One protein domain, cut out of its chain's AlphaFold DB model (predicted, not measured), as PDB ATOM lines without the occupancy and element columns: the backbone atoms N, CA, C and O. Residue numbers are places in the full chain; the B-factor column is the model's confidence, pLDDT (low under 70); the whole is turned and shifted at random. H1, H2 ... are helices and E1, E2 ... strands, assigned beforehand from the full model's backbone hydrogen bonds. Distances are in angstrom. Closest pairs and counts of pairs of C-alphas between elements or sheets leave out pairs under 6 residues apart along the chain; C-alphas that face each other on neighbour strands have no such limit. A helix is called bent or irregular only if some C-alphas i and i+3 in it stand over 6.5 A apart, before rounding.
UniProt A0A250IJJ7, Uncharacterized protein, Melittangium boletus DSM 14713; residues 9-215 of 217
ATOM      1  N   ASN A   9     141.789 109.285 195.451       98.25
ATOM      2  CA  ASN A   9     141.065 110.192 194.554       98.25
ATOM      3  C   ASN A   9     141.306 111.670 194.886       98.25
ATOM      4  O   ASN A   9     141.315 112.494 193.969       98.25
ATOM      5  N   LYS A  10     141.537 112.014 196.164       97.75
ATOM      6  CA  LYS A  10     141.922 113.380 196.557       97.75
ATOM      7  C   LYS A  10     143.299 113.740 195.987       97.75
ATOM      8  O   LYS A  10     143.421 114.773 195.328       97.75
ATOM      9  N   ALA A  11     144.288 112.860 196.155       97.88
ATOM     10  CA  ALA A  11     145.640 113.045 195.624       97.88
ATOM     11  C   ALA A  11     145.657 113.123 194.087       97.88
ATOM     12  O   ALA A  11     146.265 114.024 193.518       97.88
ATOM     13  N   LEU A  12     144.914 112.247 193.403       98.56
ATOM     14  CA  LEU A  12     144.757 112.271 191.944       98.56
ATOM     15  C   LEU A  12     144.133 113.579 191.453       98.56
ATOM     16  O   LEU A  12     144.610 114.163 190.485       98.56
ATOM     17  N   ARG A  13     143.079 114.070 192.118       98.50
ATOM     18  CA  ARG A  13     142.453 115.348 191.754       98.50
ATOM     19  C   ARG A  13     143.402 116.526 191.967       98.50
ATOM     20  O   ARG A  13     143.383 117.454 191.163       98.50
ATOM     21  N   ALA A  14     144.195 116.518 193.038       98.62
ATOM     22  CA  ALA A  14     145.205 117.543 193.280       98.62
ATOM     23  C   ALA A  14     146.300 117.508 192.200       98.62
ATOM     24  O   ALA A  14     146.546 118.531 191.572       98.62
ATOM     25  N   LEU A  15     146.827 116.321 191.890       98.81
ATOM     26  CA  LEU A  15     147.811 116.109 190.828       98.81
ATOM     27  C   LEU A  15     147.320 116.606 189.462       98.81
ATOM     28  O   LEU A  15     148.023 117.346 188.787       98.81
ATOM     29  N   ILE A  16     146.105 116.229 189.048       98.81
ATOM     30  CA  ILE A  16     145.567 116.638 187.740       98.81
ATOM     31  C   ILE A  16     145.402 118.164 187.666       98.81
ATOM     32  O   ILE A  16     145.661 118.744 186.615       98.81
ATOM     33  N   ARG A  17     144.990 118.821 188.763       98.75
ATOM     34  CA  ARG A  17     144.904 120.291 188.815       98.75
ATOM     35  C   ARG A  17     146.277 120.944 188.690       98.75
ATOM     36  O   ARG A  17     146.409 121.879 187.914       98.75
ATOM     37  N   ASP A  18     147.272 120.440 189.413       98.81
ATOM     38  CA  ASP A  18     148.633 120.984 189.379       98.81
ATOM     39  C   ASP A  18     149.289 120.807 187.999       98.81
ATOM     40  O   ASP A  18     149.859 121.752 187.459       98.81
ATOM     41  N   ILE A  19     149.123 119.638 187.364       98.69
ATOM     42  CA  ILE A  19     149.568 119.414 185.978       98.69
ATOM     43  C   ILE A  19     148.908 120.425 185.033       98.69
ATOM     44  O   ILE A  19     149.606 121.057 184.246       98.69
ATOM     45  N   ALA A  20     147.582 120.585 185.103       98.62
ATOM     46  CA  ALA A  20     146.855 121.500 184.225       98.62
ATOM     47  C   ALA A  20     147.258 122.968 184.442       98.62
ATOM     48  O   ALA A  20     147.319 123.725 183.479       98.62
ATOM     49  N   ALA A  21     147.565 123.363 185.680       98.44
ATOM     50  CA  ALA A  21     147.978 124.724 186.008       98.44
ATOM     51  C   ALA A  21     149.406 125.048 185.540       98.44
ATOM     52  O   ALA A  21     149.667 126.164 185.106       98.44
ATOM     53  N   LYS A  22     150.336 124.085 185.620       98.31
ATOM     54  CA  LYS A  22     151.765 124.338 185.366       98.31
ATOM     55  C   LYS A  22     152.269 123.903 183.991       98.31
ATOM     56  O   LYS A  22     153.422 124.172 183.658       98.31
ATOM     57  N   MET A  23     151.479 123.157 183.221       98.31
ATOM     58  CA  MET A  23     151.917 122.585 181.946       98.31
ATOM     59  C   MET A  23     150.986 123.023 180.807       98.31
ATOM     60  O   MET A  23     149.860 122.519 180.723       98.31
ATOM     61  N   PRO A  24     151.442 123.897 179.886       97.50
ATOM     62  CA  PRO A  24     150.617 124.411 178.787       97.50
ATOM     63  C   PRO A  24     149.957 123.318 177.932       97.50
ATOM     64  O   PRO A  24     148.799 123.430 177.532       97.50
ATOM     65  N   GLU A  25     150.643 122.194 177.714       97.25
ATOM     66  CA  GLU A  25     150.153 121.062 176.917       97.25
ATOM     67  C   GLU A  25     148.939 120.362 177.547       97.25
ATOM     68  O   GLU A  25     148.250 119.599 176.857       97.25
ATOM     69  N   PHE A  26     148.678 120.630 178.831       98.38
ATOM     70  CA  PHE A  26     147.584 120.096 179.638       98.38
ATOM     71  C   PHE A  26     146.631 121.188 180.158       98.38
ATOM     72  O   PHE A  26     145.670 120.846 180.841       98.38
ATOM     73  N   ALA A  27     146.815 122.465 179.799       98.06
ATOM     74  CA  ALA A  27     146.008 123.584 180.313       98.06
ATOM     75  C   ALA A  27     144.496 123.460 180.029       98.06
ATOM     76  O   ALA A  27     143.656 123.949 180.778       98.06
ATOM     77  N   HIS A  28     144.128 122.739 178.969       97.81
ATOM     78  CA  HIS A  28     142.738 122.437 178.613       97.81
ATOM     79  C   HIS A  28     142.049 121.446 179.576       97.81
ATOM     80  O   HIS A  28     140.824 121.302 179.549       97.81
ATOM     81  N   VAL A  29     142.811 120.734 180.413       98.56
ATOM     82  CA  VAL A  29     142.308 119.666 181.281       98.56
ATOM     83  C   VAL A  29     141.565 120.235 182.486       98.56
ATOM     84  O   VAL A  29     142.117 120.963 183.306       98.56
ATOM     85  N   LYS A  30     140.314 119.804 182.677       98.38
ATOM     86  CA  LYS A  30     139.514 120.148 183.864       98.38
ATOM     87  C   LYS A  30     139.365 118.928 184.769       98.38
ATOM     88  O   LYS A  30     138.534 118.057 184.513       98.38
ATOM     89  N   ALA A  31     140.111 118.889 185.876       98.44
ATOM     90  CA  ALA A  31     140.080 117.780 186.845       98.44
ATOM     91  C   ALA A  31     138.663 117.451 187.360       98.44
ATOM     92  O   ALA A  31     138.347 116.302 187.654       98.44
ATOM     93  N   SER A  32     137.780 118.451 187.438       98.06
ATOM     94  CA  SER A  32     136.382 118.308 187.869       98.06
ATOM     95  C   SER A  32     135.472 117.577 186.873       98.06
ATOM     96  O   SER A  32     134.310 117.343 187.187       98.06
ATOM     97  N   ARG A  33     135.976 117.235 185.682       98.44
ATOM     98  CA  ARG A  33     135.261 116.534 184.603       98.44
ATOM     99  C   ARG A  33     135.859 115.153 184.305       98.44
ATOM    100  O   ARG A  33     135.469 114.522 183.320       98.44
ATOM    101  N   ILE A  34     136.810 114.701 185.122       98.75
ATOM    102  CA  ILE A  34     137.484 113.411 184.985       98.75
ATOM    103  C   ILE A  34     137.129 112.556 186.196       98.75
ATOM    104  O   ILE A  34     137.433 112.911 187.336       98.75
ATOM    105  N   LEU A  35     136.524 111.404 185.935       98.69
ATOM    106  CA  LEU A  35     136.380 110.349 186.924       98.69
ATOM    107  C   LEU A  35     137.644 109.489 186.906       98.69
ATOM    108  O   LEU A  35     138.097 109.078 185.840       98.69
ATOM    109  N   VAL A  36     138.208 109.206 188.077       98.75
ATOM    110  CA  VAL A  36     139.288 108.226 188.223       98.75
ATOM    111  C   VAL A  36     138.809 107.095 189.118       98.75
ATOM    112  O   VAL A  36     138.346 107.351 190.226       98.75
ATOM    113  N   VAL A  37     138.925 105.863 188.641       98.69
ATOM    114  CA  VAL A  37     138.530 104.652 189.368       98.69
ATOM    115  C   VAL A  37     139.648 103.620 189.328       98.69
ATOM    116  O   VAL A  37     140.459 103.621 188.403       98.69
ATOM    117  N   ALA A  38     139.685 102.711 190.294       98.44
ATOM    118  CA  ALA A  38     140.402 101.453 190.155       98.44
ATOM    119  C   ALA A  38     139.538 100.439 189.390       98.44
ATOM    120  O   ALA A  38     138.310 100.500 189.421       98.44
ATOM    121  N   GLY A  39     140.179  99.510 188.688       96.44
ATOM    122  CA  GLY A  39     139.485  98.426 188.002       96.44
ATOM    123  C   GLY A  39     140.378  97.221 187.741       96.44
ATOM    124  O   GLY A  39     141.559  97.210 188.092       96.44
ATOM    125  N   GLU A  40     139.791  96.217 187.097       93.31
ATOM    126  CA  GLU A  40     140.404  94.917 186.806       93.31
ATOM    127  C   GLU A  40     141.680  95.000 185.952       93.31
ATOM    128  O   GLU A  40     141.942  95.999 185.265       93.31
ATOM    129  N   ALA A  41     142.465  93.920 185.976       91.56
ATOM    130  CA  ALA A  41     143.646  93.764 185.137       91.56
ATOM    131  C   ALA A  41     143.295  93.848 183.648       91.56
ATOM    132  O   ALA A  41     142.268  93.360 183.191       91.56
ATOM    133  N   ARG A  42     144.173  94.483 182.869       89.38
ATOM    134  CA  ARG A  42     144.029  94.544 181.415       89.38
ATOM    135  C   ARG A  42     145.402  94.570 180.767       89.38
ATOM    136  O   ARG A  42     146.005  95.641 180.652       89.38
ATOM    137  N   ARG A  43     145.865  93.399 180.317       90.38
ATOM    138  CA  ARG A  43     147.205  93.215 179.732       90.38
ATOM    139  C   ARG A  43     148.277  93.845 180.647       90.38
ATOM    140  O   ARG A  43     148.114  93.877 181.863       90.38
ATOM    141  N   ALA A  44     149.328  94.417 180.066       90.94
ATOM    142  CA  ALA A  44     150.378  95.145 180.780       90.94
ATOM    143  C   ALA A  44     150.031  96.621 181.106       90.94
ATOM    144  O   ALA A  44     150.923  97.420 181.403       90.94
ATOM    145  N   SER A  45     148.755  97.028 181.038       92.75
ATOM    146  CA  SER A  45     148.367  98.431 181.229       92.75
ATOM    147  C   SER A  45     148.419  98.844 182.701       92.75
ATOM    148  O   SER A  45     147.963  98.111 183.577       92.75
ATOM    149  N   ARG A  46     148.918 100.054 182.982       96.50
ATOM    150  CA  ARG A  46     148.867 100.685 184.319       96.50
ATOM    151  C   ARG A  46     147.645 101.585 184.486       96.50
ATOM    152  O   ARG A  46     147.050 101.628 185.555       96.50
ATOM    153  N   GLY A  47     147.233 102.253 183.421       97.19
ATOM    154  CA  GLY A  47     146.016 103.051 183.348       97.19
ATOM    155  C   GLY A  47     145.340 102.831 182.004       97.19
ATOM    156  O   GLY A  47     145.907 102.190 181.123       97.19
ATOM    157  N   THR A  48     144.101 103.286 181.872       97.12
ATOM    158  CA  THR A  48     143.436 103.465 180.577       97.12
ATOM    159  C   THR A  48     142.439 104.605 180.684       97.12
ATOM    160  O   THR A  48     141.655 104.615 181.636       97.12
ATOM    161  N   VAL A  49     142.367 105.478 179.688       97.50
ATOM    162  CA  VAL A  49     141.308 106.484 179.563       97.50
ATOM    163  C   VAL A  49     140.192 106.022 178.618       97.50
ATOM    164  O   VAL A  49     140.424 105.644 177.471       97.50
ATOM    165  N   LYS A  50     138.943 106.071 179.097       96.19
ATOM    166  CA  LYS A  50     137.727 105.891 178.291       96.19
ATOM    167  C   LYS A  50     137.116 107.269 177.987       96.19
ATOM    168  O   LYS A  50     136.772 107.981 178.935       96.19
ATOM    169  N   PRO A  51     136.923 107.636 176.705       96.88
ATOM    170  CA  PRO A  51     136.129 108.807 176.336       96.88
ATOM    171  C   PRO A  51     134.638 108.552 176.603       96.88
ATOM    172  O   PRO A  51     134.088 107.507 176.216       96.88
ATOM    173  N   LEU A  52     133.973 109.508 177.253       96.75
ATOM    174  CA  LEU A  52     132.547 109.432 177.598       96.75
ATOM    175  C   LEU A  52     131.648 110.175 176.603       96.75
ATOM    176  O   LEU A  52     130.427 110.149 176.746       96.75
ATOM    177  N   CYS A  53     132.234 110.753 175.556       95.06
ATOM    178  CA  CYS A  53     131.513 111.304 174.418       95.06
ATOM    179  C   CYS A  53     131.939 110.633 173.106       95.06
ATOM    180  O   CYS A  53     133.006 110.020 172.996       95.06
ATOM    181  N   PHE A  54     131.075 110.728 172.104       93.81
ATOM    182  CA  PHE A  54     131.405 110.468 170.707       93.81
ATOM    183  C   PHE A  54     132.053 111.699 170.064       93.81
ATOM    184  O   PHE A  54     132.182 112.750 170.691       93.81
ATOM    185  N   ARG A  55     132.471 111.555 168.797       88.81
ATOM    186  CA  ARG A  55     133.115 112.610 167.998       88.81
ATOM    187  C   ARG A  55     132.365 113.946 168.121       88.81
ATOM    188  O   ARG A  55     131.146 113.983 167.961       88.81
ATOM    189  N   GLY A  56     133.112 115.021 168.377       83.62
ATOM    190  CA  GLY A  56     132.565 116.368 168.575       83.62
ATOM    191  C   GLY A  56     131.863 116.567 169.922       83.62
ATOM    192  O   GLY A  56     131.006 117.434 170.033       83.62
ATOM    193  N   GLY A  57     132.152 115.728 170.918       86.25
ATOM    194  CA  GLY A  57     131.583 115.827 172.264       86.25
ATOM    195  C   GLY A  57     130.125 115.387 172.402       86.25
ATOM    196  O   GLY A  57     129.515 115.576 173.457       86.25
ATOM    197  N   ARG A  58     129.562 114.755 171.368       90.12
ATOM    198  CA  ARG A  58     128.157 114.330 171.339       90.12
ATOM    199  C   ARG A  58     127.892 113.104 172.212       90.12
ATOM    200  O   ARG A  58     128.742 112.229 172.365       90.12
ATOM    201  N   SER A  59     126.675 113.008 172.745       89.88
ATOM    202  CA  SER A  59     126.202 111.812 173.466       89.88
ATOM    203  C   SER A  59     125.737 110.695 172.529       89.88
ATOM    204  O   SER A  59     125.673 109.546 172.961       89.88
ATOM    205  N   THR A  60     125.462 111.026 171.264       93.12
ATOM    206  CA  THR A  60     124.937 110.121 170.233       93.12
ATOM    207  C   THR A  60     125.889 110.072 169.036       93.12
ATOM    208  O   THR A  60     126.479 111.097 168.672       93.12
ATOM    209  N   ASP A  61     126.071 108.894 168.442       93.25
ATOM    210  CA  ASP A  61     126.820 108.727 167.192       93.25
ATOM    211  C   ASP A  61     125.920 108.788 165.944       93.25
ATOM    212  O   ASP A  61     124.718 109.019 166.040       93.25
ATOM    213  N   ARG A  62     126.516 108.630 164.753       91.31
ATOM    214  CA  ARG A  62     125.779 108.678 163.476       91.31
ATOM    215  C   ARG A  62     124.798 107.511 163.298       91.31
ATOM    216  O   ARG A  62     123.833 107.666 162.573       91.31
ATOM    217  N   SER A  63     125.032 106.385 163.973       91.12
ATOM    218  CA  SER A  63     124.149 105.211 163.969       91.12
ATOM    219  C   SER A  63     123.053 105.272 165.042       91.12
ATOM    220  O   SER A  63     122.408 104.269 165.325       91.12
ATOM    221  N   GLY A  64     122.877 106.415 165.715       92.38
ATOM    222  CA  GLY A  64     121.870 106.581 166.766       92.38
ATOM    223  C   GLY A  64     122.238 105.964 168.122       92.38
ATOM    224  O   GLY A  64     121.484 106.127 169.086       92.38
ATOM    225  N   ARG A  65     123.407 105.319 168.262       94.31
ATOM    226  CA  ARG A  65     123.851 104.758 169.548       94.31
ATOM    227  C   ARG A  65     124.198 105.875 170.514       94.31
ATOM    228  O   ARG A  65     124.804 106.877 170.133       94.31
ATOM    229  N   ARG A  66     123.885 105.679 171.791       94.81
ATOM    230  CA  ARG A  66     124.112 106.647 172.866       94.81
ATOM    231  C   ARG A  66     125.126 106.131 173.874       94.81
ATOM    232  O   ARG A  66     125.122 104.960 174.238       94.81
ATOM    233  N   LYS A  67     126.003 107.007 174.360       94.88
ATOM    234  CA  LYS A  67     126.851 106.714 175.523       94.88
ATOM    235  C   LYS A  67     126.075 106.996 176.812       94.88
ATOM    236  O   LYS A  67     125.373 108.008 176.867       94.88
ATOM    237  N   PRO A  68     126.221 106.165 177.861       94.69
ATOM    238  CA  PRO A  68     125.710 106.509 179.181       94.69
ATOM    239  C   PRO A  68     126.302 107.828 179.684       94.69
ATOM    240  O   PRO A  68     127.485 108.112 179.471       94.69
ATOM    241  N   ILE A  69     125.486 108.630 180.363       95.62
ATOM    242  CA  ILE A  69     125.919 109.897 180.951       95.62
ATOM    243  C   ILE A  69     126.350 109.640 182.389       95.62
ATOM    244  O   ILE A  69     125.567 109.158 183.195       95.62
ATOM    245  N   ILE A  70     127.577 110.016 182.729       97.69
ATOM    246  CA  ILE A  70     128.084 109.922 184.099       97.69
ATOM    247  C   ILE A  70     128.042 111.323 184.711       97.69
ATOM    248  O   ILE A  70     128.641 112.251 184.155       97.69
ATOM    249  N   ARG A  71     127.338 111.495 185.832       97.81
ATOM    250  CA  ARG A  71     127.272 112.753 186.587       97.81
ATOM    251  C   ARG A  71     127.750 112.521 188.005       97.81
ATOM    252  O   ARG A  71     127.194 111.681 188.682       97.81
ATOM    253  N   LEU A  72     128.743 113.286 188.441       97.38
ATOM    254  CA  LEU A  72     129.202 113.271 189.827       97.38
ATOM    255  C   LEU A  72     129.151 114.689 190.376       97.38
ATOM    256  O   LEU A  72     129.684 115.612 189.750       97.38
ATOM    257  N   LYS A  73     128.509 114.869 191.527       95.50
ATOM    258  CA  LYS A  73     128.297 116.149 192.212       95.50
ATOM    259  C   LYS A  73     127.689 117.180 191.263       95.50
ATOM    260  O   LYS A  73     128.236 118.265 191.076       95.50
ATOM    261  N   GLY A  74     126.654 116.758 190.536       94.69
ATOM    262  CA  GLY A  74     125.979 117.549 189.500       94.69
ATOM    263  C   GLY A  74     126.786 117.788 188.214       94.69
ATOM    264  O   GLY A  74     126.242 118.271 187.223       94.69
ATOM    265  N   LYS A  75     128.075 117.425 188.154       97.19
ATOM    266  CA  LYS A  75     128.933 117.677 186.987       97.19
ATOM    267  C   LYS A  75     128.957 116.470 186.063       97.19
ATOM    268  O   LYS A  75     129.280 115.363 186.474       97.19
ATOM    269  N   ARG A  76     128.696 116.688 184.772       96.94
ATOM    270  CA  ARG A  76     128.887 115.657 183.741       96.94
ATOM    271  C   ARG A  76     130.374 115.350 183.564       96.94
ATOM    272  O   ARG A  76     131.143 116.263 183.247       96.94
ATOM    273  N   MET A  77     130.751 114.084 183.715       98.19
ATOM    274  CA  MET A  77     132.094 113.588 183.426       98.19
ATOM    275  C   MET A  77     132.287 113.415 181.918       98.19
ATOM    276  O   MET A  77     131.382 112.982 181.205       98.19
ATOM    277  N   LEU A  78     133.482 113.750 181.441       98.06
ATOM    278  CA  LEU A  78     133.878 113.662 180.031       98.06
ATOM    279  C   LEU A  78     134.858 112.512 179.779       98.06
ATOM    280  O   LEU A  78     134.886 111.932 178.694       98.06
ATOM    281  N   TYR A  79     135.619 112.147 180.808       98.56
ATOM    282  CA  TYR A  79     136.604 111.079 180.756       98.56
ATOM    283  C   TYR A  79     136.513 110.204 181.999       98.56
ATOM    284  O   TYR A  79     136.237 110.691 183.097       98.56
ATOM    285  N   CYS A  80     136.795 108.916 181.825       98.50
ATOM    286  CA  CYS A  80     137.000 107.978 182.919       98.50
ATOM    287  C   CYS A  80     138.397 107.366 182.794       98.50
ATOM    288  O   CYS A  80     138.660 106.631 181.843       98.50
ATOM    289  N   ILE A  81     139.282 107.653 183.744       98.69
ATOM    290  CA  ILE A  81     140.569 106.973 183.888       98.69
ATOM    291  C   ILE A  81     140.360 105.758 184.789       98.69
ATOM    292  O   ILE A  81     139.943 105.892 185.937       98.69
ATOM    293  N   THR A  82     140.672 104.571 184.284       98.62
ATOM    294  CA  THR A  82     140.711 103.342 185.081       98.62
ATOM    295  C   THR A  82     142.156 102.981 185.383       98.62
ATOM    296  O   THR A  82     142.901 102.590 184.483       98.62
ATOM    297  N   LEU A  83     142.545 103.102 186.649       98.56
ATOM    298  CA  LEU A  83     143.820 102.639 187.178       98.56
ATOM    299  C   LEU A  83     143.778 101.118 187.334       98.56
ATOM    300  O   LEU A  83     142.821 100.557 187.866       98.56
ATOM    301  N   ARG A  84     144.818 100.453 186.843       97.94
ATOM    302  CA  ARG A  84     144.919  98.992 186.754       97.94
ATOM    303  C   ARG A  84     145.825  98.448 187.858       97.94
ATOM    304  O   ARG A  84     146.627  99.208 188.401       97.94
ATOM    305  N   PRO A  85     145.799  97.140 188.164       97.00
ATOM    306  CA  PRO A  85     146.596  96.555 189.243       97.00
ATOM    307  C   PRO A  85     148.091  96.916 189.206       97.00
ATOM    308  O   PRO A  85     148.677  97.196 190.251       97.00
ATOM    309  N   LEU A  86     148.707  97.025 188.021       96.19
ATOM    310  CA  LEU A  86     150.118  97.415 187.882       96.19
ATOM    311  C   LEU A  86     150.422  98.851 188.354       96.19
ATOM    312  O   LEU A  86     151.540  99.125 188.795       96.19
ATOM    313  N   PHE A  87     149.446  99.765 188.327       97.31
ATOM    314  CA  PHE A  87     149.588 101.096 188.931       97.31
ATOM    315  C   PHE A  87     149.774 101.006 190.450       97.31
ATOM    316  O   PHE A  87     150.616 101.691 191.033       97.31
ATOM    317  N   PHE A  88     149.011 100.127 191.100       96.81
ATOM    318  CA  PHE A  88     149.045  99.962 192.550       96.81
ATOM    319  C   PHE A  88     150.246  99.127 192.991       96.81
ATOM    320  O   PHE A  88     150.946  99.515 193.921       96.81
ATOM    321  N   ARG A  89     150.511  98.013 192.300       94.31
ATOM    322  CA  ARG A  89     151.424  96.948 192.747       94.31
ATOM    323  C   ARG A  89     152.835  97.023 192.158       94.31
ATOM    324  O   ARG A  89     153.761  96.461 192.736       94.31
ATOM    325  N   ALA A  90     152.999  97.677 191.007       92.94
ATOM    326  CA  ALA A  90     154.222  97.615 190.201       92.94
ATOM    327  C   ALA A  90     154.586  98.978 189.583       92.94
ATOM    328  O   ALA A  90     154.890  99.090 188.387       92.94
ATOM    329  N   SER A  91     154.532 100.031 190.404       93.88
ATOM    330  CA  SER A  91     154.887 101.392 189.999       93.88
ATOM    331  C   SER A  91     155.643 102.132 191.102       93.88
ATOM    332  O   SER A  91     155.365 101.973 192.290       93.88
ATOM    333  N   THR A  92     156.604 102.955 190.691       95.38
ATOM    334  CA  THR A  92     157.236 103.959 191.557       95.38
ATOM    335  C   THR A  92     156.330 105.194 191.660       95.38
ATOM    336  O   THR A  92     155.429 105.350 190.830       95.38
ATOM    337  N   PRO A  93     156.576 106.127 192.597       95.38
ATOM    338  CA  PRO A  93     155.768 107.347 192.713       95.38
ATOM    339  C   PRO A  93     155.802 108.176 191.420       95.38
ATOM    340  O   PRO A  93     154.766 108.546 190.871       95.38
ATOM    341  N   ARG A  94     157.003 108.338 190.848       96.44
ATOM    342  CA  ARG A  94     157.217 108.981 189.541       96.44
ATOM    343  C   ARG A  94     156.487 108.241 188.416       96.44
ATOM    344  O   ARG A  94     155.857 108.877 187.580       96.44
ATOM    345  N   GLY A  95     156.516 106.904 188.421       96.44
ATOM    346  CA  GLY A  95     155.807 106.075 187.441       96.44
ATOM    347  C   GLY A  95     154.279 106.203 187.515       96.44
ATOM    348  O   GLY A  95     153.606 106.166 186.483       96.44
ATOM    349  N   ARG A  96     153.716 106.415 188.712       97.75
ATOM    350  CA  ARG A  96     152.283 106.697 188.895       97.75
ATOM    351  C   ARG A  96     151.904 108.052 188.310       97.75
ATOM    352  O   ARG A  96     150.952 108.119 187.536       97.75
ATOM    353  N   ILE A  97     152.683 109.095 188.597       98.25
ATOM    354  CA  ILE A  97     152.488 110.428 188.007       98.25
ATOM    355  C   ILE A  97     152.595 110.365 186.479       98.25
ATOM    356  O   ILE A  97     151.700 110.839 185.782       98.25
ATOM    357  N   GLN A  98     153.630 109.698 185.958       97.94
ATOM    358  CA  GLN A  98     153.794 109.463 184.524       97.94
ATOM    359  C   GLN A  98     152.568 108.767 183.922       97.94
ATOM    360  O   GLN A  98     152.111 109.168 182.857       97.94
ATOM    361  N   THR A  99     152.014 107.754 184.598       98.00
ATOM    362  CA  THR A  99     150.796 107.064 184.144       98.00
ATOM    363  C   THR A  99     149.606 108.022 184.095       98.00
ATOM    364  O   THR A  99     148.880 108.035 183.111       98.00
ATOM    365  N   VAL A 100     149.404 108.869 185.108       98.62
ATOM    366  CA  VAL A 100     148.306 109.851 185.090       98.62
ATOM    367  C   VAL A 100     148.484 110.839 183.936       98.62
ATOM    368  O   VAL A 100     147.565 111.004 183.139       98.62
ATOM    369  N   MET A 101     149.671 111.434 183.789       98.62
ATOM    370  CA  MET A 101     149.983 112.336 182.673       98.62
ATOM    371  C   MET A 101     149.767 111.666 181.313       98.62
ATOM    372  O   MET A 101     149.302 112.311 180.378       98.62
ATOM    373  N   HIS A 102     150.075 110.374 181.209       98.19
ATOM    374  CA  HIS A 102     149.910 109.597 179.989       98.19
ATOM    375  C   HIS A 102     148.441 109.522 179.578       98.19
ATOM    376  O   HIS A 102     148.094 109.804 178.434       98.19
ATOM    377  N   GLU A 103     147.565 109.196 180.528       98.38
ATOM    378  CA  GLU A 103     146.126 109.147 180.275       98.38
ATOM    379  C   GLU A 103     145.550 110.531 179.947       98.38
ATOM    380  O   GLU A 103     144.679 110.643 179.084       98.38
ATOM    381  N   LEU A 104     146.053 111.596 180.585       98.56
ATOM    382  CA  LEU A 104     145.677 112.973 180.246       98.56
ATOM    383  C   LEU A 104     146.125 113.356 178.830       98.56
ATOM    384  O   LEU A 104     145.385 114.022 178.111       98.56
ATOM    385  N   PHE A 105     147.311 112.917 178.403       97.69
ATOM    386  CA  PHE A 105     147.872 113.267 177.099       97.69
ATOM    387  C   PHE A 105     147.016 112.745 175.936       97.69
ATOM    388  O   PHE A 105     146.916 113.410 174.904       97.69
ATOM    389  N   HIS A 106     146.337 111.606 176.114       97.44
ATOM    390  CA  HIS A 106     145.402 111.049 175.126       97.44
ATOM    391  C   HIS A 106     144.108 111.858 174.959       97.44
ATOM    392  O   HIS A 106     143.400 111.674 173.964       97.44
ATOM    393  N   MET A 107     143.759 112.732 175.906       97.94
ATOM    394  CA  MET A 107     142.531 113.526 175.842       97.94
ATOM    395  C   MET A 107     142.583 114.538 174.688       97.94
ATOM    396  O   MET A 107     143.638 115.046 174.310       97.94
ATOM    397  N   SER A 108     141.423 114.813 174.089       96.88
ATOM    398  CA  SER A 108     141.272 115.860 173.074       96.88
ATOM    399  C   SER A 108     141.714 117.214 173.624       96.88
ATOM    400  O   SER A 108     141.311 117.595 174.720       96.88
ATOM    401  N   ARG A 109     142.450 117.990 172.816       96.12
ATOM    402  CA  ARG A 109     142.867 119.362 173.154       96.12
ATOM    403  C   ARG A 109     141.680 120.316 173.347       96.12
ATOM    404  O   ARG A 109     141.801 121.289 174.077       96.12
ATOM    405  N   ARG A 110     140.521 120.012 172.747       96.81
ATOM    406  CA  ARG A 110     139.255 120.742 172.966       96.81
ATOM    407  C   ARG A 110     138.549 120.337 174.265       96.81
ATOM    408  O   ARG A 110     137.544 120.938 174.620       96.81
ATOM    409  N   PHE A 111     139.050 119.298 174.936       97.69
ATOM    410  CA  PHE A 111     138.510 118.730 176.167       97.69
ATOM    411  C   PHE A 111     137.004 118.422 176.092       97.69
ATOM    412  O   PHE A 111     136.229 118.712 176.998       97.69
ATOM    413  N   ASP A 112     136.583 117.827 174.978       96.75
ATOM    414  CA  ASP A 112     135.181 117.584 174.619       96.75
ATOM    415  C   ASP A 112     134.685 116.176 175.003       96.75
ATOM    416  O   ASP A 112     133.596 115.766 174.615       96.75
ATOM    417  N   GLY A 113     135.471 115.402 175.756       97.12
ATOM    418  CA  GLY A 113     135.144 114.013 176.098       97.12
ATOM    419  C   GLY A 113     135.521 112.991 175.026       97.12
ATOM    420  O   GLY A 113     135.126 111.829 175.135       97.12
ATOM    421  N   THR A 114     136.297 113.396 174.013       96.69
ATOM    422  CA  THR A 114     136.895 112.513 172.997       96.69
ATOM    423  C   THR A 114     138.414 112.385 173.162       96.69
ATOM    424  O   THR A 114     139.036 113.153 173.901       96.69
ATOM    425  N   LEU A 115     139.028 111.402 172.492       96.00
ATOM    426  CA  LEU A 115     140.486 111.223 172.468       96.00
ATOM    427  C   LEU A 115     141.110 111.928 171.263       96.00
ATOM    428  O   LEU A 115     140.594 111.814 170.149       96.00
ATOM    429  N   HIS A 116     142.267 112.554 171.463       94.94
ATOM    430  CA  HIS A 116     143.026 113.197 170.395       94.94
ATOM    431  C   HIS A 116     143.528 112.158 169.381       94.94
ATOM    432  O   HIS A 116     144.130 111.157 169.762       94.94
ATOM    433  N   ALA A 117     143.309 112.386 168.082       90.44
ATOM    434  CA  ALA A 117     143.680 111.427 167.037       90.44
ATOM    435  C   ALA A 117     145.205 111.212 166.957       90.44
ATOM    436  O   ALA A 117     145.678 110.090 167.090       90.44
ATOM    437  N   GLY A 118     145.980 112.298 166.870       90.06
ATOM    438  CA  GLY A 118     147.444 112.251 166.734       90.06
ATOM    439  C   GLY A 118     148.244 112.050 168.027       90.06
ATOM    440  O   GLY A 118     149.446 112.269 168.018       90.06
ATOM    441  N   ARG A 119     147.605 111.718 169.159       91.25
ATOM    442  CA  ARG A 119     148.315 111.427 170.427       91.25
ATOM    443  C   ARG A 119     148.191 109.962 170.852       91.25
ATOM    444  O   ARG A 119     148.669 109.591 171.913       91.25
ATOM    445  N   ARG A 120     147.579 109.122 170.012       89.06
ATOM    446  CA  ARG A 120     147.409 107.688 170.272       89.06
ATOM    447  C   ARG A 120     148.690 106.933 169.952       89.06
ATOM    448  O   ARG A 120     149.353 107.237 168.966       89.06
ATOM    449  N   HIS A 121     148.965 105.873 170.707       86.75
ATOM    450  CA  HIS A 121     150.070 104.964 170.389       86.75
ATOM    451  C   HIS A 121     149.958 104.344 168.998       86.75
ATOM    452  O   HIS A 121     150.969 104.202 168.331       86.75
ATOM    453  N   SER A 122     148.747 104.017 168.537       84.00
ATOM    454  CA  SER A 122     148.539 103.450 167.199       84.00
ATOM    455  C   SER A 122     148.912 104.407 166.065       84.00
ATOM    456  O   SER A 122     149.045 103.967 164.935       84.00
ATOM    457  N   VAL A 123     149.027 105.709 166.353       83.81
ATOM    458  CA  VAL A 123     149.393 106.741 165.373       83.81
ATOM    459  C   VAL A 123     150.848 107.165 165.550       83.81
ATOM    460  O   VAL A 123     151.554 107.344 164.570       83.81
ATOM    461  N   LEU A 124     151.307 107.330 166.794       84.50
ATOM    462  CA  LEU A 124     152.662 107.807 167.078       84.50
ATOM    463  C   LEU A 124     153.708 106.688 167.155       84.50
ATOM    464  O   LEU A 124     154.891 106.967 167.016       84.50
ATOM    465  N   GLY A 125     153.320 105.440 167.419       89.25
ATOM    466  CA  GLY A 125     154.265 104.334 167.588       89.25
ATOM    467  C   GLY A 125     155.401 104.684 168.558       89.25
ATOM    468  O   GLY A 125     155.156 105.072 169.706       89.25
ATOM    469  N   LYS A 126     156.647 104.585 168.076       85.75
ATOM    470  CA  LYS A 126     157.868 104.912 168.834       85.75
ATOM    471  C   LYS A 126     157.991 106.412 169.166       85.75
ATOM    472  O   LYS A 126     158.454 106.746 170.260       85.75
ATOM    473  N   GLU A 127     157.465 107.299 168.317       86.00
ATOM    474  CA  GLU A 127     157.470 108.761 168.514       86.00
ATOM    475  C   GLU A 127     156.660 109.205 169.732       86.00
ATOM    476  O   GLU A 127     156.859 110.301 170.264       86.00
ATOM    477  N   PHE A 128     155.751 108.353 170.222       90.38
ATOM    478  CA  PHE A 128     154.999 108.647 171.436       90.38
ATOM    479  C   PHE A 128     155.951 108.928 172.600       90.38
ATOM    480  O   PHE A 128     155.836 109.952 173.274       90.38
ATOM    481  N   SER A 129     156.913 108.031 172.821       88.50
ATOM    482  CA  SER A 129     157.866 108.142 173.924       88.50
ATOM    483  C   SER A 129     158.771 109.360 173.762       88.50
ATOM    484  O   SER A 129     159.025 110.046 174.752       88.50
ATOM    485  N   VAL A 130     159.196 109.656 172.530       89.56
ATOM    486  CA  VAL A 130     160.030 110.821 172.190       89.56
ATOM    487  C   VAL A 130     159.323 112.120 172.572       89.56
ATOM    488  O   VAL A 130     159.901 112.963 173.252       89.56
ATOM    489  N   ARG A 131     158.038 112.257 172.226       90.19
ATOM    490  CA  ARG A 131     157.250 113.463 172.526       90.19
ATOM    491  C   ARG A 131     156.812 113.553 173.985       90.19
ATOM    492  O   ARG A 131     156.709 114.643 174.539       90.19
ATOM    493  N   PHE A 132     156.522 112.419 174.619       94.56
ATOM    494  CA  PHE A 132     155.921 112.394 175.952       94.56
ATOM    495  C   PHE A 132     156.952 112.449 177.091       94.56
ATOM    496  O   PHE A 132     156.710 113.094 178.115       94.56
ATOM    497  N   LYS A 133     158.120 111.812 176.937       95.56
ATOM    498  CA  LYS A 133     159.157 111.747 177.984       95.56
ATOM    499  C   LYS A 133     159.670 113.130 178.435       95.56
ATOM    500  O   LYS A 133     159.829 113.302 179.652       95.56
ATOM    501  N   PRO A 134     159.884 114.125 177.549       97.31
ATOM    502  CA  PRO A 134     160.268 115.475 177.965       97.31
ATOM    503  C   PRO A 134     159.220 116.140 178.865       97.31
ATOM    504  O   PRO A 134     159.578 116.717 179.888       97.31
ATOM    505  N   LEU A 135     157.925 115.977 178.559       97.94
ATOM    506  CA  LEU A 135     156.830 116.551 179.354       97.94
ATOM    507  C   LEU A 135     156.807 115.988 180.776       97.94
ATOM    508  O   LEU A 135     156.711 116.737 181.747       97.94
ATOM    509  N   VAL A 136     156.941 114.666 180.900       97.94
ATOM    510  CA  VAL A 136     157.021 113.978 182.199       97.94
ATOM    511  C   VAL A 136     158.246 114.446 182.977       97.94
ATOM    512  O   VAL A 136     158.152 114.729 184.168       97.94
ATOM    513  N   THR A 137     159.395 114.550 182.309       97.94
ATOM    514  CA  THR A 137     160.645 114.990 182.940       97.94
ATOM    515  C   THR A 137     160.526 116.416 183.466       97.94
ATOM    516  O   THR A 137     160.882 116.651 184.619       97.94
ATOM    517  N   ARG A 138     159.976 117.340 182.664       98.25
ATOM    518  CA  ARG A 138     159.750 118.735 183.060       98.25
ATOM    519  C   ARG A 138     158.807 118.820 184.254       98.25
ATOM    520  O   ARG A 138     159.186 119.376 185.278       98.25
ATOM    521  N   TYR A 139     157.640 118.173 184.179       98.44
ATOM    522  CA  TYR A 139     156.682 118.196 185.284       98.44
ATOM    523  C   TYR A 139     157.268 117.610 186.574       98.44
ATOM    524  O   TYR A 139     157.118 118.189 187.642       98.44
ATOM    525  N   LEU A 140     157.999 116.493 186.502       97.81
ATOM    526  CA  LEU A 140     158.594 115.879 187.691       97.81
ATOM    527  C   LEU A 140     159.704 116.720 188.347       97.81
ATOM    528  O   LEU A 140     160.025 116.437 189.498       97.81
ATOM    529  N   ARG A 141     160.304 117.701 187.652       97.38
ATOM    530  CA  ARG A 141     161.255 118.661 188.252       97.38
ATOM    531  C   ARG A 141     160.554 119.762 189.052       97.38
ATOM    532  O   ARG A 141     161.122 120.250 190.014       97.38
ATOM    533  N   GLN A 142     159.327 120.113 188.672       96.38
ATOM    534  CA  GLN A 142     158.507 121.162 189.300       96.38
ATOM    535  C   GLN A 142     157.341 120.603 190.141       96.38
ATOM    536  O   GLN A 142     156.485 121.357 190.614       96.38
ATOM    537  N   CYS A 143     157.257 119.274 190.263       96.81
ATOM    538  CA  CYS A 143     156.204 118.587 190.999       96.81
ATOM    539  C   CYS A 143     156.362 118.905 192.491       96.81
ATOM    540  O   CYS A 143     157.410 118.578 193.053       96.81
ATOM    541  N   PRO A 144     155.331 119.470 193.139       96.31
ATOM    542  CA  PRO A 144     155.355 119.713 194.570       96.31
ATOM    543  C   PRO A 144     155.673 118.428 195.359       96.31
ATOM    544  O   PRO A 144     155.106 117.366 195.042       96.31
ATOM    545  N   PRO A 145     156.581 118.477 196.354       94.69
ATOM    546  CA  PRO A 145     156.974 117.302 197.132       94.69
ATOM    547  C   PRO A 145     155.794 116.581 197.790       94.69
ATOM    548  O   PRO A 145     155.747 115.352 197.790       94.69
ATOM    549  N   GLU A 146     154.803 117.319 198.286       93.44
ATOM    550  CA  GLU A 146     153.610 116.785 198.944       93.44
ATOM    551  C   GLU A 146     152.748 115.935 198.000       93.44
ATOM    552  O   GLU A 146     152.218 114.892 198.400       93.44
ATOM    553  N   LEU A 147     152.672 116.309 196.716       94.31
ATOM    554  CA  LEU A 147     152.004 115.487 195.710       94.31
ATOM    555  C   LEU A 147     152.785 114.199 195.471       94.31
ATOM    556  O   LEU A 147     152.190 113.123 195.430       94.31
ATOM    557  N   LEU A 148     154.113 114.275 195.364       94.44
ATOM    558  CA  LEU A 148     154.948 113.093 195.166       94.44
ATOM    559  C   LEU A 148     154.855 112.118 196.352       94.44
ATOM    560  O   LEU A 148     154.755 110.907 196.134       94.44
ATOM    561  N   VAL A 149     154.836 112.635 197.586       92.56
ATOM    562  CA  VAL A 149     154.673 111.857 198.826       92.56
ATOM    563  C   VAL A 149     153.348 111.097 198.834       92.56
ATOM    564  O   VAL A 149     153.333 109.906 199.150       92.56
ATOM    565  N   ALA A 150     152.249 111.717 198.392       92.25
ATOM    566  CA  ALA A 150     150.953 111.041 198.312       92.25
ATOM    567  C   ALA A 150     150.984 109.793 197.402       92.25
ATOM    568  O   ALA A 150     150.329 108.789 197.690       92.25
ATOM    569  N   PHE A 151     151.791 109.813 196.333       95.25
ATOM    570  CA  PHE A 151     152.008 108.654 195.455       95.25
ATOM    571  C   PHE A 151     153.138 107.725 195.920       95.25
ATOM    572  O   PHE A 151     153.366 106.697 195.275       95.25
ATOM    573  N   ALA A 152     153.831 108.057 197.011       93.94
ATOM    574  CA  ALA A 152     154.864 107.235 197.634       93.94
ATOM    575  C   ALA A 152     154.362 106.337 198.766       93.94
ATOM    576  O   ALA A 152     155.088 105.426 199.169       93.94
ATOM    577  N   HIS A 153     153.119 106.527 199.220       92.25
ATOM    578  CA  HIS A 153     152.498 105.675 200.234       92.25
ATOM    579  C   HIS A 153     152.598 104.181 199.880       92.25
ATOM    580  O   HIS A 153     152.489 103.782 198.718       92.25
ATOM    581  N   SER A 154     152.817 103.342 200.888       94.44
ATOM    582  CA  SER A 154     152.845 101.886 200.753       94.44
ATOM    583  C   SER A 154     151.963 101.297 201.845       94.44
ATOM    584  O   SER A 154     152.191 101.551 203.021       94.44
ATOM    585  N   GLY A 155     150.932 100.554 201.458       94.38
ATOM    586  CA  GLY A 155     149.885 100.084 202.358       94.38
ATOM    587  C   GLY A 155     148.502 100.176 201.727       94.38
ATOM    588  O   GLY A 155     148.355 100.293 200.507       94.38
ATOM    589  N   GLU A 156     147.473 100.106 202.559       96.44
ATOM    590  CA  GLU A 156     146.087 100.225 202.111       96.44
ATOM    591  C   GLU A 156     145.729 101.677 201.791       96.44
ATOM    592  O   GLU A 156     146.095 102.604 202.515       96.44
ATOM    593  N   ILE A 157     145.000 101.865 200.695       96.81
ATOM    594  CA  ILE A 157     144.400 103.133 200.286       96.81
ATOM    595  C   ILE A 157     142.929 102.921 199.961       96.81
ATOM    596  O   ILE A 157     142.487 101.807 199.688       96.81
ATOM    597  N   ARG A 158     142.179 104.016 199.960       98.00
ATOM    598  CA  ARG A 158     140.805 104.086 199.474       98.00
ATOM    599  C   ARG A 158     140.781 104.700 198.079       98.00
ATOM    600  O   ARG A 158     141.392 105.750 197.861       98.00
ATOM    601  N   VAL A 159     140.077 104.071 197.144       98.31
ATOM    602  CA  VAL A 159     139.932 104.534 195.757       98.31
ATOM    603  C   VAL A 159     138.557 104.166 195.208       98.31
ATOM    604  O   VAL A 159     138.037 103.093 195.498       98.31
ATOM    605  N   LEU A 160     137.953 105.060 194.426       98.56
ATOM    606  CA  LEU A 160     136.663 104.809 193.790       98.56
ATOM    607  C   LEU A 160     136.742 103.589 192.871       98.56
ATOM    608  O   LEU A 160     137.702 103.427 192.117       98.56
ATOM    609  N   GLN A 161     135.711 102.762 192.912       98.56
ATOM    610  CA  GLN A 161     135.505 101.595 192.063       98.56
ATOM    611  C   GLN A 161     134.059 101.610 191.559       98.56
ATOM    612  O   GLN A 161     133.195 102.253 192.157       98.56
ATOM    613  N   TRP A 162     133.810 100.951 190.429       98.06
ATOM    614  CA  TRP A 162     132.453 100.783 189.908       98.06
ATOM    615  C   TRP A 162     131.734  99.693 190.693       98.06
ATOM    616  O   TRP A 162     132.219  98.566 190.713       98.06
ATOM    617  N   LEU A 163     130.584 100.026 191.280       97.25
ATOM    618  CA  LEU A 163     129.608  99.034 191.728       97.25
ATOM    619  C   LEU A 163     128.882  98.455 190.508       97.25
ATOM    620  O   LEU A 163     128.843  97.249 190.306       97.25
ATOM    621  N   GLU A 164     128.393  99.344 189.641       96.19
ATOM    622  CA  GLU A 164     127.807  99.001 188.347       96.19
ATOM    623  C   GLU A 164     128.587  99.732 187.250       96.19
ATOM    624  O   GLU A 164     128.625 100.963 187.197       96.19
ATOM    625  N   ARG A 165     129.253  98.985 186.365       94.31
ATOM    626  CA  ARG A 165     130.114  99.577 185.335       94.31
ATOM    627  C   ARG A 165     129.300 100.006 184.107       94.31
ATOM    628  O   ARG A 165     128.669  99.157 183.482       94.31
ATOM    629  N   PRO A 166     129.428 101.263 183.637       93.69
ATOM    630  CA  PRO A 166     128.762 101.702 182.419       93.69
ATOM    631  C   PRO A 166     129.238 100.943 181.179       93.69
ATOM    632  O   PRO A 166     130.443 100.911 180.869       93.69
ATOM    633  N   GLY A 167     128.272 100.455 180.399       91.19
ATOM    634  CA  GLY A 167     128.491  99.892 179.068       91.19
ATOM    635  C   GLY A 167     129.195 100.862 178.095       91.19
ATOM    636  O   GLY A 167     129.394 102.054 178.379       91.19
ATOM    637  N   PRO A 168     129.672 100.375 176.936       89.81
ATOM    638  CA  PRO A 168     130.379 101.207 175.959       89.81
ATOM    639  C   PRO A 168     129.461 102.223 175.259       89.81
ATOM    640  O   PRO A 168     129.866 103.379 175.097       89.81
ATOM    641  N   ALA A 169     128.264 101.782 174.872       93.50
ATOM    642  CA  ALA A 169     127.155 102.530 174.289       93.50
ATOM    643  C   ALA A 169     125.894 101.638 174.326       93.50
ATOM    644  O   ALA A 169     126.012 100.444 174.597       93.50
ATOM    645  N   TYR A 170     124.723 102.201 174.043       92.81
ATOM    646  CA  TYR A 170     123.453 101.484 173.929       92.81
ATOM    647  C   TYR A 170     122.621 102.025 172.764       92.81
ATOM    648  O   TYR A 170     122.817 103.167 172.341       92.81
ATOM    649  N   VAL A 171     121.697 101.217 172.250       93.25
ATOM    650  CA  VAL A 171     120.718 101.651 171.246       93.25
ATOM    651  C   VAL A 171     119.470 102.152 171.986       93.25
ATOM    652  O   VAL A 171     119.046 101.530 172.961       93.25
ATOM    653  N   PRO A 172     118.887 103.309 171.625       90.25
ATOM    654  CA  PRO A 172     117.605 103.724 172.185       90.25
ATOM    655  C   PRO A 172     116.549 102.620 172.027       90.25
ATOM    656  O   PRO A 172     116.465 102.003 170.975       90.25
ATOM    657  N   GLY A 173     115.777 102.354 173.082       86.62
ATOM    658  CA  GLY A 173     114.808 101.252 173.105       86.62
ATOM    659  C   GLY A 173     115.353  99.932 173.658       86.62
ATOM    660  O   GLY A 173     114.555  99.064 173.986       86.62
ATOM    661  N   THR A 174     116.674  99.778 173.862       88.31
ATOM    662  CA  THR A 174     117.204  98.581 174.538       88.31
ATOM    663  C   THR A 174     116.664  98.495 175.977       88.31
ATOM    664  O   THR A 174     116.901  99.421 176.767       88.31
ATOM    665  N   PRO A 175     115.957  97.409 176.347       86.56
ATOM    666  CA  PRO A 175     115.401  97.250 177.683       86.56
ATOM    667  C   PRO A 175     116.507  97.083 178.735       86.56
ATOM    668  O   PRO A 175     117.606  96.618 178.441       86.56
ATOM    669  N   LYS A 176     116.206  97.470 179.981       85.38
ATOM    670  CA  LYS A 176     117.067  97.281 181.169       85.38
ATOM    671  C   LYS A 176     118.462  97.941 181.110       85.38
ATOM    672  O   LYS A 176     119.330  97.607 181.911       85.38
ATOM    673  N   VAL A 177     118.694  98.916 180.224       90.00
ATOM    674  CA  VAL A 177     119.963  99.667 180.183       90.00
ATOM    675  C   VAL A 177     119.887 100.951 181.006       90.00
ATOM    676  O   VAL A 177     119.088 101.849 180.720       90.00
ATOM    677  N   ARG A 178     120.801 101.101 181.969       93.38
ATOM    678  CA  ARG A 178     120.981 102.361 182.696       93.38
ATOM    679  C   ARG A 178     121.587 103.431 181.784       93.38
ATOM    680  O   ARG A 178     122.653 103.274 181.189       93.38
ATOM    681  N   LYS A 179     120.898 104.570 181.696       94.19
ATOM    682  CA  LYS A 179     121.278 105.702 180.827       94.19
ATOM    683  C   LYS A 179     122.128 106.743 181.556       94.19
ATOM    684  O   LYS A 179     122.927 107.431 180.918       94.19
ATOM    685  N   VAL A 180     121.948 106.862 182.872       95.81
ATOM    686  CA  VAL A 180     122.623 107.838 183.733       95.81
ATOM    687  C   VAL A 180     123.246 107.117 184.919       95.81
ATOM    688  O   VAL A 180     122.570 106.339 185.579       95.81
ATOM    689  N   TYR A 181     124.522 107.390 185.163       97.75
ATOM    690  CA  TYR A 181     125.291 106.860 186.283       97.75
ATOM    691  C   TYR A 181     125.695 108.005 187.206       97.75
ATOM    692  O   TYR A 181     126.174 109.042 186.729       97.75
ATOM    693  N   THR A 182     125.531 107.796 188.505       98.00
ATOM    694  CA  THR A 182     125.872 108.758 189.558       98.00
ATOM    695  C   THR A 182     126.827 108.132 190.571       98.00
ATOM    696  O   THR A 182     127.382 107.053 190.344       98.00
ATOM    697  N   GLU A 183     127.059 108.818 191.688       97.56
ATOM    698  CA  GLU A 183     127.752 108.271 192.849       97.56
ATOM    699  C   GLU A 183     127.150 106.957 193.354       97.56
ATOM    700  O   GLU A 183     127.897 106.144 193.882       97.56
ATOM    701  N   GLU A 184     125.854 106.715 193.150       97.75
ATOM    702  CA  GLU A 184     125.169 105.484 193.574       97.75
ATOM    703  C   GLU A 184     125.727 104.222 192.905       97.75
ATOM    704  O   GLU A 184     125.615 103.125 193.442       97.75
ATOM    705  N   GLN A 185     126.338 104.357 191.724       98.06
ATOM    706  CA  GLN A 185     126.975 103.242 191.018       98.06
ATOM    707  C   GLN A 185     128.484 103.171 191.285       98.06
ATOM    708  O   GLN A 185     129.214 102.441 190.605       98.06
ATOM    709  N   LEU A 186     128.973 103.916 192.272       98.25
ATOM    710  CA  LEU A 186     130.354 103.902 192.719       98.25
ATOM    711  C   LEU A 186     130.416 103.529 194.197       98.25
ATOM    712  O   LEU A 186     129.523 103.820 194.981       98.25
ATOM    713  N   TYR A 187     131.540 102.955 194.598       97.88
ATOM    714  CA  TYR A 187     131.874 102.808 196.007       97.88
ATOM    715  C   TYR A 187     133.348 103.118 196.230       97.88
ATOM    716  O   TYR A 187     134.165 103.120 195.303       97.88
ATOM    717  N   LEU A 188     133.698 103.420 197.477       97.38
ATOM    718  CA  LEU A 188     135.072 103.689 197.870       97.38
ATOM    719  C   LEU A 188     135.731 102.389 198.347       97.38
ATOM    720  O   LEU A 188     135.694 102.062 199.530       97.38
ATOM    721  N   GLY A 189     136.329 101.652 197.412       96.56
ATOM    722  CA  GLY A 189     136.992 100.378 197.682       96.56
ATOM    723  C   GLY A 189     138.375 100.535 198.311       96.56
ATOM    724  O   GLY A 189     139.043 101.565 198.161       96.56
ATOM    725  N   VAL A 190     138.830  99.485 198.997       96.88
ATOM    726  CA  VAL A 190     140.199  99.386 199.517       96.88
ATOM    727  C   VAL A 190     141.097  98.734 198.466       96.88
ATOM    728  O   VAL A 190     140.732  97.748 197.833       96.88
ATOM    729  N   SER A 191     142.291  99.286 198.264       95.56
ATOM    730  CA  SER A 191     143.324  98.680 197.424       95.56
ATOM    731  C   SER A 191     144.680  98.764 198.112       95.56
ATOM    732  O   SER A 191     144.966  99.725 198.823       95.56
ATOM    733  N   ARG A 192     145.540  97.765 197.894       95.44
ATOM    734  CA  ARG A 192     146.904  97.759 198.433       95.44
ATOM    735  C   ARG A 192     147.871  98.384 197.434       95.44
ATOM    736  O   ARG A 192     148.144  97.809 196.379       95.44
ATOM    737  N   MET A 193     148.419  99.537 197.796       95.00
ATOM    738  CA  MET A 193     149.485 100.202 197.058       95.00
ATOM    739  C   MET A 193     150.839  99.694 197.553       95.00
ATOM    740  O   MET A 193     151.120  99.718 198.747       95.00
ATOM    741  N   VAL A 194     151.678  99.219 196.638       94.31
ATOM    742  CA  VAL A 194     153.040  98.764 196.931       94.31
ATOM    743  C   VAL A 194     153.998  99.726 196.257       94.31
ATOM    744  O   VAL A 194     154.080  99.784 195.028       94.31
ATOM    745  N   THR A 195     154.720 100.508 197.050       86.88
ATOM    746  CA  THR A 195     155.732 101.425 196.526       86.88
ATOM    747  C   THR A 195     157.096 100.785 196.685       86.88
ATOM    748  O   THR A 195     157.661 100.758 197.774       86.88
ATOM    749  N   ARG A 196     157.634 100.254 195.581       71.94
ATOM    750  CA  ARG A 196     159.017  99.772 195.569       71.94
ATOM    751  C   ARG A 196     159.957 100.970 195.761       71.94
ATOM    752  O   ARG A 196     159.736 101.999 195.109       71.94
ATOM    753  N   PRO A 197     160.996 100.864 196.606       62.59
ATOM    754  CA  PRO A 197     162.036 101.882 196.664       62.59
ATOM    755  C   PRO A 197     162.637 102.073 195.264       62.59
ATOM    756  O   PRO A 197     162.714 101.122 194.483       62.59
ATOM    757  N   SER A 198     163.030 103.299 194.908       61.69
ATOM    758  CA  SER A 198     163.673 103.524 193.607       61.69
ATOM    759  C   SER A 198     164.968 102.708 193.511       61.69
ATOM    760  O   SER A 198     165.642 102.503 194.521       61.69
ATOM    761  N   ALA A 199     165.346 102.277 192.302       59.16
ATOM    762  CA  ALA A 199     166.602 101.554 192.080       59.16
ATOM    763  C   ALA A 199     167.816 102.331 192.625       59.16
ATOM    764  O   ALA A 199     168.684 101.748 193.262       59.16
ATOM    765  N   ALA A 200     167.815 103.662 192.490       56.72
ATOM    766  CA  ALA A 200     168.831 104.535 193.077       56.72
ATOM    767  C   ALA A 200     168.846 104.496 194.618       56.72
ATOM    768  O   ALA A 200     169.914 104.484 195.224       56.72
ATOM    769  N   ARG A 201     167.675 104.435 195.272       63.94
ATOM    770  CA  ARG A 201     167.588 104.316 196.737       63.94
ATOM    771  C   ARG A 201     168.034 102.934 197.216       63.94
ATOM    772  O   ARG A 201     168.701 102.854 198.238       63.94
ATOM    773  N   LEU A 202     167.717 101.875 196.464       60.84
ATOM    774  CA  LEU A 202     168.212 100.515 196.721       60.84
ATOM    775  C   LEU A 202     169.735 100.434 196.560       60.84
ATOM    776  O   LEU A 202     170.405  99.878 197.422       60.84
ATOM    777  N   ALA A 203     170.291 101.039 195.508       59.41
ATOM    778  CA  ALA A 203     171.734 101.097 195.284       59.41
ATOM    779  C   ALA A 203     172.458 101.896 196.382       59.41
ATOM    780  O   ALA A 203     173.477 101.445 196.900       59.41
ATOM    781  N   LYS A 204     171.906 103.046 196.800       64.88
ATOM    782  CA  LYS A 204     172.454 103.853 197.903       64.88
ATOM    783  C   LYS A 204     172.407 103.106 199.242       64.88
ATOM    784  O   LYS A 204     173.377 103.165 199.988       64.88
ATOM    785  N   ALA A 205     171.318 102.387 199.526       64.06
ATOM    786  CA  ALA A 205     171.190 101.566 200.731       64.06
ATOM    787  C   ALA A 205     172.218 100.423 200.753       64.06
ATOM    788  O   ALA A 205     172.947 100.295 201.729       64.06
ATOM    789  N   ARG A 206     172.367  99.685 199.642       72.31
ATOM    790  CA  ARG A 206     173.383  98.625 199.501       72.31
ATOM    791  C   ARG A 206     174.812  99.148 199.652       72.31
ATOM    792  O   ARG A 206     175.651  98.484 200.247       72.31
ATOM    793  N   ARG A 207     175.103 100.346 199.127       73.12
ATOM    794  CA  ARG A 207     176.417 100.988 199.298       73.12
ATOM    795  C   ARG A 207     176.672 101.364 200.759       73.12
ATOM    796  O   ARG A 207     177.775 101.131 201.234       73.12
ATOM    797  N   LYS A 208     175.670 101.904 201.464       71.50
ATOM    798  CA  LYS A 208     175.778 102.228 202.895       71.50
ATOM    799  C   LYS A 208     176.040 100.969 203.730       71.50
ATOM    800  O   LYS A 208     176.987 100.954 204.497       71.50
ATOM    801  N   GLU A 209     175.279  99.906 203.491       73.81
ATOM    802  CA  GLU A 209     175.410  98.619 204.188       73.81
ATOM    803  C   GLU A 209     176.790  97.967 203.969       73.81
ATOM    804  O   GLU A 209     177.373  97.405 204.891       73.81
ATOM    805  N   ARG A 210     177.362  98.102 202.763       77.31
ATOM    806  CA  ARG A 210     178.715  97.611 202.450       77.31
ATOM    807  C   ARG A 210     179.819  98.418 203.145       77.31
ATOM    808  O   ARG A 210     180.806  97.831 203.566       77.31
ATOM    809  N   VAL A 211     179.651  99.736 203.273       74.88
ATOM    810  CA  VAL A 211     180.589 100.620 203.997       74.88
ATOM    811  C   VAL A 211     180.518 100.389 205.508       74.88
ATOM    812  O   VAL A 211     181.537 100.443 206.183       74.88
ATOM    813  N   GLU A 212     179.330 100.110 206.036       73.88
ATOM    814  CA  GLU A 212     179.110  99.836 207.459       73.88
ATOM    815  C   GLU A 212     179.692  98.471 207.857       73.88
ATOM    816  O   GLU A 212     180.419  98.394 208.838       73.88
ATOM    817  N   LYS A 213     179.518  97.427 207.031       71.50
ATOM    818  CA  LYS A 213     180.193  96.127 207.230       71.50
ATOM    819  C   LYS A 213     181.720  96.202 207.129       71.50
ATOM    820  O   LYS A 213     182.399  95.479 207.839       71.50
ATOM    821  N   ALA A 214     182.257  97.076 206.278       70.12
ATOM    822  CA  ALA A 214     183.703  97.273 206.132       70.12
ATOM    823  C   ALA A 214     184.343  98.106 207.260       70.12
ATOM    824  O   ALA A 214     185.550  98.291 207.248       70.12
ATOM    825  N   ARG A 215     183.550  98.653 208.193       67.38
ATOM    826  CA  ARG A 215     184.031  99.378 209.385       67.38
ATOM    827  C   ARG A 215     184.009  98.536 210.664       67.38
ATOM    828  O   ARG A 215     184.439  99.020 211.701       67.38
TER     829      ARG A 215
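What this domain is: This is residues 9 to 215 of the 217 residues of an uncharacterized protein of Melittangium boletus DSM 14713 (UniProt A0A250IJJ7). Picture a compact body built round a small three-stranded sheet, E1 E4 E2, with H1 and H3 over one of its faces, the E5 and E6 hairpin beside edge strand E1, and H5 and H6 packed on H3. H7 sticks out as an arm at one end, while the long loops of residues 52 to 68 and 163 to 185 reach out towards the other end. The 207 printed residues hold seven named helices and six named strands, in the order H1 E1 E2 E3 E4 H2 H3 H4 H5 H6 E5 E6 H7, and the class is mixed, helices and strands. The sheet E1 E4 E2 is mixed and makes two layers with H1 and H3, that is, helices on one face of a sheet; the sheet E5 E6 is antiparallel. The whole is compact, with a radius of gyration of the C-alphas of 19.3 A, and spans 78 by 35 by 30 A.

How they stand to each other: Begin at H1, residues 9 to 22, and look from Asn 9 to Val 36 of E1, residues 34 to 38: their C-alphas, the closest of the two elements, are 6.9 A apart. E4, residues 79 to 83, is the parallel neighbour of E1, at 23 degrees, with N 35 and O 79 2.9 A apart, within hydrogen-bond range. E2, residues 47 to 51, is the antiparallel neighbour of E4, at 161 degrees, with N 50 and O 80 at 2.8 A. E3, residues 69 to 72, pairs with no named strand, but its residues 69 to 70 pair with residues 180 to 181, parallel. H2, residues 85 to 89, only grazes the sheet E1 E4 E2, with residues 85 to 88. H3, residues 93 to 105, is the hub; its height over that sheet is 9.8 A, and it runs along the strands, over E4 and E2, at 24 degrees to E4 on the local plane. Residues 97 to 101 of H3 touch H1, the same way at a steep tilt of 66 degrees, closest at the C-alphas of Ile 16 and Val 100, 7.8 A. H4, residues 121 to 124, is close but not clearly touching H5, residues 127 to 142, with the C-alphas of His 121 and Phe 128 closest at 6.2 A. H5 touches H3 at a steep tilt of 56 degrees, opposite ways, closest at the C-alphas of Gln 98 and Val 136, 6.0 A. H6, residues 145 to 150, touches residues 11 to 15 of H1 at a shallow tilt of 30 degrees, opposite ways, closest at the C-alphas of Ala 11 and Ala 150, 6.3 A. E5, residues 155 to 162, bends by 50 degrees at residue 158 and forms an antiparallel hairpin with E6, residues 186 to 193, at 150 degrees, with N 157 and O 191 at 2.8 A. The closest C-alphas of E1 and E5 are those of Val 37 and Leu 160, 4.8 A. H7, residues 199 to 213, touches no helix. Every O i to N i+4 pair is within hydrogen-bond range in H1, H2, H3, H6 and H7, and 10 of 12 are in H5; H4 is too short for such a pair.

Where its parts are: Find C-alpha 9 at (141.065, 110.192, 194.554); from there H1 runs 20.0 A to Lys 22. E1, E2 and E4 are 13.4, 13.4 and 12.8 A long, and E3 10.0 A. H3 begins at C-alpha 93, (155.768, 107.347, 192.713), and is 18.5 A long. H5 is 24.2 A long and only just irregular, with C-alphas 131 and 134 6.54 A apart. E5 and E6 are 21.4 and 20.0 A long. H7 runs 21.1 A and ends at C-alpha 213, (180.193, 96.127, 207.230); H2, H4 and H6 are short.

The domain as a whole: Look at Gly 173 and Arg 215 for the two C-alphas farthest apart, 78.2 A. Residues 200 to 215 stand free, and the body without them spans 55 by 35 by 31 A. The printed part has no cut. The long links are H1 to E1, E2 to E3, H3 to H4 and E5 to E6. The mean pLDDT of the printed part is 92.5; residues 197 to 205 and residue 215 are under 70.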